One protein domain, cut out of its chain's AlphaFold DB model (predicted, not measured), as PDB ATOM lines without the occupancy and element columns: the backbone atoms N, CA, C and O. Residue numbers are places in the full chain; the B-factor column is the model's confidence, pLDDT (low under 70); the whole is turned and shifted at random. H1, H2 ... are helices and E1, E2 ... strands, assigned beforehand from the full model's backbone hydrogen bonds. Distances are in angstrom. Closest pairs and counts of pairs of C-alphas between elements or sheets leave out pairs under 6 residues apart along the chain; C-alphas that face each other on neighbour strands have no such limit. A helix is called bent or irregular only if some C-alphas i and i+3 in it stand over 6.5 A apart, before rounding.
ATOM      1  N   LEU A   9     -30.447-113.805  54.733       86.44
ATOM      2  CA  LEU A   9     -30.387-112.463  55.330       86.44
ATOM      3  C   LEU A   9     -31.105-111.418  54.466       86.44
ATOM      4  O   LEU A   9     -31.493-110.356  54.946       86.44
ATOM      5  N   MET A  10     -31.347-111.743  53.197       89.25
ATOM      6  CA  MET A  10     -32.053-110.885  52.257       89.25
ATOM      7  C   MET A  10     -33.568-111.116  52.237       89.25
ATOM      8  O   MET A  10     -34.268-110.408  51.519       89.25
ATOM      9  N   ASP A  11     -34.128-112.044  53.024       88.31
ATOM     10  CA  ASP A  11     -35.578-112.300  53.043       88.31
ATOM     11  C   ASP A  11     -36.416-111.079  53.450       88.31
ATOM     12  O   ASP A  11     -37.446-110.804  52.828       88.31
ATOM     13  N   GLY A  12     -35.976-110.343  54.474       87.81
ATOM     14  CA  GLY A  12     -36.582-109.073  54.886       87.81
ATOM     15  C   GLY A  12     -36.341-107.970  53.851       87.81
ATOM     16  O   GLY A  12     -37.307-107.502  53.244       87.81
ATOM     17  N   PRO A  13     -35.072-107.630  53.556       88.88
ATOM     18  CA  PRO A  13     -34.719-106.601  52.582       88.88
ATOM     19  C   PRO A  13     -35.386-106.775  51.212       88.88
ATOM     20  O   PRO A  13     -35.850-105.803  50.637       88.88
ATOM     21  N   ARG A  14     -35.536-107.996  50.685       88.31
ATOM     22  CA  ARG A  14     -36.245-108.229  49.408       88.31
ATOM     23  C   ARG A  14     -37.729-107.881  49.447       88.31
ATOM     24  O   ARG A  14     -38.311-107.580  48.410       88.31
ATOM     25  N   ARG A  15     -38.375-107.976  50.611       86.81
ATOM     26  CA  ARG A  15     -39.785-107.588  50.758       86.81
ATOM     27  C   ARG A  15     -39.946-106.076  50.802       86.81
ATOM     28  O   ARG A  15     -40.969-105.584  50.335       86.81
ATOM     29  N   GLU A  16     -38.958-105.373  51.340       88.00
ATOM     30  CA  GLU A  16     -38.940-103.913  51.471       88.00
ATOM     31  C   GLU A  16     -38.463-103.236  50.182       88.00
ATOM     32  O   GLU A  16     -39.068-102.280  49.699       88.00
ATOM     33  N   HIS A  17     -37.424-103.788  49.565       89.25
ATOM     34  CA  HIS A  17     -36.891-103.344  48.292       89.25
ATOM     35  C   HIS A  17     -37.557-104.124  47.158       89.25
ATOM     36  O   HIS A  17     -37.022-105.117  46.678       89.25
ATOM     37  N   GLN A  18     -38.735-103.673  46.726       87.31
ATOM     38  CA  GLN A  18     -39.405-104.180  45.522       87.31
ATOM     39  C   GLN A  18     -39.222-103.213  44.356       87.31
ATOM     40  O   GLN A  18     -39.214-101.998  44.555       87.31
ATOM     41  N   LEU A  19     -39.107-103.748  43.139       86.25
ATOM     42  CA  LEU A  19     -39.100-102.940  41.925       86.25
ATOM     43  C   LEU A  19     -40.508-102.387  41.674       86.25
ATOM     44  O   LEU A  19     -41.449-103.140  41.422       86.25
ATOM     45  N   LEU A  20     -40.635-101.068  41.714       86.75
ATOM     46  CA  LEU A  20     -41.827-100.330  41.329       86.75
ATOM     47  C   LEU A  20     -41.625 -99.725  39.945       86.75
ATOM     48  O   LEU A  20     -40.568 -99.181  39.643       86.75
ATOM     49  N   LEU A  21     -42.657 -99.816  39.111       83.38
ATOM     50  CA  LEU A  21     -42.707 -99.172  37.805       83.38
ATOM     51  C   LEU A  21     -43.807 -98.122  37.851       83.38
ATOM     52  O   LEU A  21     -44.992 -98.453  37.770       83.38
ATOM     53  N   GLU A  22     -43.421 -96.862  38.015       75.00
ATOM     54  CA  GLU A  22     -44.367 -95.757  38.125       75.00
ATOM     55  C   GLU A  22     -44.468 -94.992  36.803       75.00
ATOM     56  O   GLU A  22     -43.443 -94.658  36.204       75.00
ATOM     57  N   PRO A  23     -45.684 -94.688  36.315       70.31
ATOM     58  CA  PRO A  23     -45.853 -93.844  35.142       70.31
ATOM     59  C   PRO A  23     -45.475 -92.398  35.492       70.31
ATOM     60  O   PRO A  23     -46.177 -91.727  36.244       70.31
ATOM     61  N   VAL A  24     -44.381 -91.899  34.919       73.12
ATOM     62  CA  VAL A  24     -43.854 -90.546  35.187       73.12
ATOM     63  C   VAL A  24     -44.261 -89.514  34.139       73.12
ATOM     64  O   VAL A  24     -44.015 -88.321  34.305       73.12
ATOM     65  N   LEU A  36     -43.970 -92.878  29.586       67.62
ATOM     66  CA  LEU A  36     -42.700 -92.970  30.285       67.62
ATOM     67  C   LEU A  36     -42.975 -93.597  31.645       67.62
ATOM     68  O   LEU A  36     -43.838 -93.123  32.385       67.62
ATOM     69  N   PHE A  37     -42.223 -94.638  31.971       69.06
ATOM     70  CA  PHE A  37     -42.209 -95.216  33.304       69.06
ATOM     71  C   PHE A  37     -40.828 -94.987  33.895       69.06
ATOM     72  O   PHE A  37     -39.842 -95.106  33.172       69.06
ATOM     73  N   ALA A  38     -40.776 -94.645  35.175       71.75
ATOM     74  CA  ALA A  38     -39.554 -94.720  35.954       71.75
ATOM     75  C   ALA A  38     -39.574 -96.021  36.749       71.75
ATOM     76  O   ALA A  38     -40.621 -96.437  37.256       71.75
ATOM     77  N   ALA A  39     -38.410 -96.647  36.854       82.81
ATOM     78  CA  ALA A  39     -38.205 -97.734  37.788       82.81
ATOM     79  C   ALA A  39     -37.732 -97.163  39.122       82.81
ATOM     80  O   ALA A  39     -36.926 -96.239  39.163       82.81
ATOM     81  N   GLY A  40     -38.238 -97.701  40.219       83.69
ATOM     82  CA  GLY A  40     -37.867 -97.287  41.559       83.69
ATOM     83  C   GLY A  40     -37.852 -98.463  42.513       83.69
ATOM     84  O   GLY A  40     -38.382 -99.533  42.228       83.69
ATOM     85  N   CYS A  41     -37.220 -98.266  43.657       88.69
ATOM     86  CA  CYS A  41     -37.284 -99.195  44.764       88.69
ATOM     87  C   CYS A  41     -38.395 -98.756  45.723       88.69
ATOM     88  O   CYS A  41     -38.473 -97.580  46.065       88.69
ATOM     89  N   ALA A  42     -39.230 -99.685  46.193       84.69
ATOM     90  CA  ALA A  42     -40.316 -99.388  47.130       84.69
ATOM     91  C   ALA A  42     -39.842 -98.787  48.465       84.69
ATOM     92  O   ALA A  42     -40.564 -97.998  49.068       84.69
ATOM     93  N   ALA A  43     -38.615 -99.098  48.890       81.94
ATOM     94  CA  ALA A  43     -37.977 -98.469  50.047       81.94
ATOM     95  C   ALA A  43     -37.577 -96.996  49.798       81.94
ATOM     96  O   ALA A  43     -37.297 -96.261  50.737       81.94
ATOM     97  N   GLY A  44     -37.574 -96.545  48.537       79.44
ATOM     98  CA  GLY A  44     -37.219 -95.183  48.129       79.44
ATOM     99  C   GLY A  44     -35.723 -94.953  47.889       79.44
ATOM    100  O   GLY A  44     -35.341 -93.874  47.444       79.44
ATOM    101  N   ASP A  45     -34.875 -95.955  48.129       79.75
ATOM    102  CA  ASP A  45     -33.411 -95.806  48.085       79.75
ATOM    103  C   ASP A  45     -32.797 -95.836  46.678       79.75
ATOM    104  O   ASP A  45     -31.603 -95.589  46.513       79.75
ATOM    105  N   TRP A  46     -33.596 -96.144  45.655       84.94
ATOM    106  CA  TRP A  46     -33.134 -96.224  44.271       84.94
ATOM    107  C   TRP A  46     -34.220 -95.800  43.287       84.94
ATOM    108  O   TRP A  46     -35.397 -96.114  43.472       84.94
ATOM    109  N   MET A  47     -33.805 -95.105  42.229       84.25
ATOM    110  CA  MET A  47     -34.656 -94.663  41.130       84.25
ATOM    111  C   MET A  47     -33.854 -94.614  39.826       84.25
ATOM    112  O   MET A  47     -32.732 -94.108  39.788       84.25
ATOM    113  N   ASP A  48     -34.469 -95.077  38.744       80.62
ATOM    114  CA  ASP A  48     -33.976 -95.007  37.378       80.62
ATOM    115  C   ASP A  48     -34.962 -94.203  36.508       80.62
ATOM    116  O   ASP A  48     -36.051 -94.685  36.182       80.62
ATOM    117  N   PRO A  49     -34.600 -92.962  36.130       72.38
ATOM    118  CA  PRO A  49     -35.464 -92.064  35.369       72.38
ATOM    119  C   PRO A  49     -35.438 -92.322  33.852       72.38
ATOM    120  O   PRO A  49     -36.004 -91.530  33.092       72.38
ATOM    121  N   ARG A  50     -34.728 -93.355  33.374       71.12
ATOM    122  CA  ARG A  50     -34.643 -93.662  31.939       71.12
ATOM    123  C   ARG A  50     -36.017 -94.065  31.374       71.12
ATOM    124  O   ARG A  50     -36.845 -94.587  32.113       71.12
ATOM    125  N   PRO A  51     -36.271 -93.845  30.067       69.88
ATOM    126  CA  PRO A  51     -37.465 -94.362  29.403       69.88
ATOM    127  C   PRO A  51     -37.603 -95.868  29.616       69.88
ATOM    128  O   PRO A  51     -36.592 -96.568  29.627       69.88
ATOM    129  N   TYR A  52     -38.847 -96.341  29.726       69.00
ATOM    130  CA  TYR A  52     -39.138 -97.720  30.105       69.00
ATOM    131  C   TYR A  52     -38.444 -98.747  29.205       69.00
ATOM    132  O   TYR A  52     -38.869 -98.997  28.075       69.00
ATOM    133  N   ASP A  53     -37.409 -99.369  29.760       79.31
ATOM    134  CA  ASP A  53     -36.762-100.567  29.247       79.31
ATOM    135  C   ASP A  53     -36.691-101.561  30.402       79.31
ATOM    136  O   ASP A  53     -35.871-101.441  31.314       79.31
ATOM    137  N   LEU A  54     -37.595-102.542  30.369       80.12
ATOM    138  CA  LEU A  54     -37.721-103.536  31.427       80.12
ATOM    139  C   LEU A  54     -36.394-104.259  31.696       80.12
ATOM    140  O   LEU A  54     -36.082-104.520  32.852       80.12
ATOM    141  N   HIS A  55     -35.604-104.558  30.661       84.12
ATOM    142  CA  HIS A  55     -34.346-105.273  30.847       84.12
ATOM    143  C   HIS A  55     -33.316-104.397  31.564       84.12
ATOM    144  O   HIS A  55     -32.741-104.819  32.566       84.12
ATOM    145  N   ALA A  56     -33.150-103.153  31.108       83.19
ATOM    146  CA  ALA A  56     -32.219-102.205  31.713       83.19
ATOM    147  C   ALA A  56     -32.610-101.813  33.150       83.19
ATOM    148  O   ALA A  56     -31.734-101.576  33.984       83.19
ATOM    149  N   HIS A  57     -33.909-101.743  33.449       84.38
ATOM    150  CA  HIS A  57     -34.405-101.485  34.800       84.38
ATOM    151  C   HIS A  57     -34.203-102.676  35.731       84.38
ATOM    152  O   HIS A  57     -33.808-102.474  36.876       84.38
ATOM    153  N   MET A  58     -34.435-103.903  35.253       85.56
ATOM    154  CA  MET A  58     -34.139-105.106  36.032       85.56
ATOM    155  C   MET A  58     -32.647-105.192  36.353       85.56
ATOM    156  O   MET A  58     -32.311-105.415  37.506       85.56
ATOM    157  N   GLU A  59     -31.765-104.928  35.383       88.12
ATOM    158  CA  GLU A  59     -30.311-104.919  35.603       88.12
ATOM    159  C   GLU A  59     -29.873-103.847  36.619       88.12
ATOM    160  O   GLU A  59     -29.055-104.110  37.500       88.12
ATOM    161  N   GLY A  60     -30.438-102.637  36.538       87.44
ATOM    162  CA  GLY A  60     -30.145-101.571  37.500       87.44
ATOM    163  C   GLY A  60     -30.654-101.885  38.910       87.44
ATOM    164  O   GLY A  60     -29.960-101.638  39.896       87.44
ATOM    165  N   PHE A  61     -31.845-102.471  39.007       89.44
ATOM    166  CA  PHE A  61     -32.426-102.898  40.275       89.44
ATOM    167  C   PHE A  61     -31.640-104.050  40.912       89.44
ATOM    168  O   PHE A  61     -31.394-104.061  42.114       89.44
ATOM    169  N   ASP A  62     -31.188-104.987  40.093       89.88
ATOM    170  CA  ASP A  62     -30.303-106.079  40.468       89.88
ATOM    171  C   ASP A  62     -28.982-105.568  41.060       89.88
ATOM    172  O   ASP A  62     -28.561-105.993  42.142       89.88
ATOM    173  N   GLN A  63     -28.369-104.577  40.407       90.19
ATOM    174  CA  GLN A  63     -27.179-103.915  40.929       90.19
ATOM    175  C   GLN A  63     -27.447-103.258  42.291       90.19
ATOM    176  O   GLN A  63     -26.661-103.466  43.217       90.19
ATOM    177  N   HIS A  64     -28.565-102.538  42.436       90.50
ATOM    178  CA  HIS A  64     -29.008-101.964  43.715       90.50
ATOM    179  C   HIS A  64     -29.148-103.036  44.805       90.50
ATOM    180  O   HIS A  64     -28.591-102.892  45.893       90.50
ATOM    181  N   MET A  65     -29.810-104.156  44.509       91.19
ATOM    182  CA  MET A  65     -29.975-105.259  45.462       91.19
ATOM    183  C   MET A  65     -28.642-105.892  45.880       91.19
ATOM    184  O   MET A  65     -28.496-106.299  47.034       91.19
ATOM    185  N   GLY A  66     -27.644-105.917  44.994       89.44
ATOM    186  CA  GLY A  66     -26.277-106.301  45.347       89.44
ATOM    187  C   GLY A  66     -25.612-105.341  46.345       89.44
ATOM    188  O   GLY A  66     -24.846-105.772  47.211       89.44
ATOM    189  N   GLU A  67     -25.912-104.043  46.278       90.00
ATOM    190  CA  GLU A  67     -25.434-103.073  47.269       90.00
ATOM    191  C   GLU A  67     -26.132-103.227  48.617       90.00
ATOM    192  O   GLU A  67     -25.464-103.178  49.651       90.00
ATOM    193  N   VAL A  68     -27.448-103.459  48.608       89.31
ATOM    194  CA  VAL A  68     -28.220-103.755  49.823       89.31
ATOM    195  C   VAL A  68     -27.668-105.007  50.500       89.31
ATOM    196  O   VAL A  68     -27.365-104.964  51.690       89.31
ATOM    197  N   GLN A  69     -27.442-106.087  49.745       90.12
ATOM    198  CA  GLN A  69     -26.870-107.325  50.279       90.12
ATOM    199  C   GLN A  69     -25.531-107.086  50.972       90.12
ATOM    200  O   GLN A  69     -25.326-107.520  52.103       90.12
ATOM    201  N   ARG A  70     -24.626-106.349  50.326       88.88
ATOM    202  CA  ARG A  70     -23.326-106.016  50.912       88.88
ATOM    203  C   ARG A  70     -23.465-105.250  52.233       88.88
ATOM    204  O   ARG A  70     -22.796-105.612  53.193       88.88
ATOM    205  N   LYS A  71     -24.360-104.260  52.314       87.62
ATOM    206  CA  LYS A  71     -24.605-103.495  53.552       87.62
ATOM    207  C   LYS A  71     -25.171-104.357  54.682       87.62
ATOM    208  O   LYS A  71     -24.756-104.202  55.829       87.62
ATOM    209  N   VAL A  72     -26.101-105.260  54.365       88.06
ATOM    210  CA  VAL A  72     -26.684-106.191  55.347       88.06
ATOM    211  C   VAL A  72     -25.588-107.080  55.935       88.06
ATOM    212  O   VAL A  72     -25.444-107.152  57.151       88.06
ATOM    213  N   HIS A  73     -24.743-107.671  55.087       87.31
ATOM    214  CA  HIS A  73     -23.630-108.512  55.540       87.31
ATOM    215  C   HIS A  73     -22.560-107.744  56.319       87.31
ATOM    216  O   HIS A  73     -22.028-108.269  57.292       87.31
ATOM    217  N   GLU A  74     -22.239-106.510  55.923       87.12
ATOM    218  CA  GLU A  74     -21.318-105.652  56.679       87.12
ATOM    219  C   GLU A  74     -21.855-105.334  58.084       87.12
ATOM    220  O   GLU A  74     -21.082-105.291  59.045       87.12
ATOM    221  N   THR A  75     -23.171-105.153  58.215       82.81
ATOM    222  CA  THR A  75     -23.832-104.888  59.502       82.81
ATOM    223  C   THR A  75     -23.808-106.131  60.389       82.81
ATOM    224  O   THR A  75     -23.278-106.067  61.496       82.81
ATOM    225  N   GLU A  76     -24.232-107.284  59.867       80.44
ATOM    226  CA  GLU A  76     -24.210-108.565  60.592       80.44
ATOM    227  C   GLU A  76     -22.789-108.960  61.029       80.44
ATOM    228  O   GLU A  76     -22.569-109.387  62.162       80.44
ATOM    229  N   ALA A  77     -21.782-108.770  60.167       74.06
ATOM    230  CA  ALA A  77     -20.385-109.038  60.515       74.06
ATOM    231  C   ALA A  77     -19.861-108.103  61.624       74.06
ATOM    232  O   ALA A  77     -19.038-108.505  62.456       74.06
ATOM    233  N   SER A  78     -20.344-106.858  61.648       70.50
ATOM    234  CA  SER A  78     -20.009-105.879  62.686       70.50
ATOM    235  C   SER A  78     -20.682-106.219  64.020       70.50
ATOM    236  O   SER A  78     -20.025-106.172  65.060       70.50
ATOM    237  N   GLU A  79     -21.949-106.638  64.000       66.44
ATOM    238  CA  GLU A  79     -22.692-107.071  65.189       66.44
ATOM    239  C   GLU A  79     -22.127-108.373  65.776       66.44
ATOM    240  O   GLU A  79     -21.924-108.468  66.990       66.44
TER     241      GLU A  79
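What this domain is: This is residues 9 to 24 and 36 to 79 of the 90 residues of an uncharacterized protein of Streptomyces tirandamycinicus (UniProt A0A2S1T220). One long helix, H2, runs the length of a rod, and a narrow ribbon of two strands, E1 and E2, lies alongside its residues 54 to 65, with the short helix H1 packed on its residues 65 to 73. After E2 the chain folds back along that strand, through residues 42 to 53, to reach the first residue of H2. The printed part has 60 residues, with two named helices and two named strands in the order H1, E1, E2, H2; the sheet, E1 - E2, is antiparallel and the class is mixed, helices and strands. The whole is only just loose, close to compact, with a radius of gyration of the C-alphas of 12.6 A and spans of 43 by 16 by 15 A.

Where its parts are: H1, residues 9 to 16, begins at C-alpha 9 (-30.387, -112.463, 55.330) and is irregular, C-alphas 9 and 12 being 7.1 A apart. E1 is residues 19 to 24, 14.9 A long, and E2 is residues 36 to 41, 16.7 A long. H2, residues 54 to 79, is 37.1 A long and ends at C-alpha 79 (-22.692, -107.071, 65.189).

How they stand to each other: H1 touches H2, with residues 65 to 73 of H2 alone; the closest C-alphas, of Met 10 and Gln 69, are 6.6 A apart. Their lines stand at a steep tilt of 50 degrees, opposite ways. H1 and E2 are only just apart, 8.4 A at the closest. E1 and E2 are antiparallel at 147 degrees, with N 20 and O 40 within hydrogen-bond range at 2.8 A and N 38 and O 22 at 2.9 A. The closest C-alphas of E2 and H2, of Ala 39 and His 57, are 6.1 A apart. Residues 39 to 40 of E2 also pair antiparallel with residues 47 to 48. Every O i to N i+4 pair of H2 is within hydrogen-bond range, and 2 of 4 in H1.

The domain as a whole: The C-alphas farthest apart, of Leu 36 and Glu 79, are 42.6 A apart. Residues 25 to 35 are not printed, and C-alphas 24 and 36 are 5.6 A apart across the cut. The link from E2 to H2 is long, 12 residues. Residues 36 to 37, 51 to 52 and 79 have pLDDT under 70.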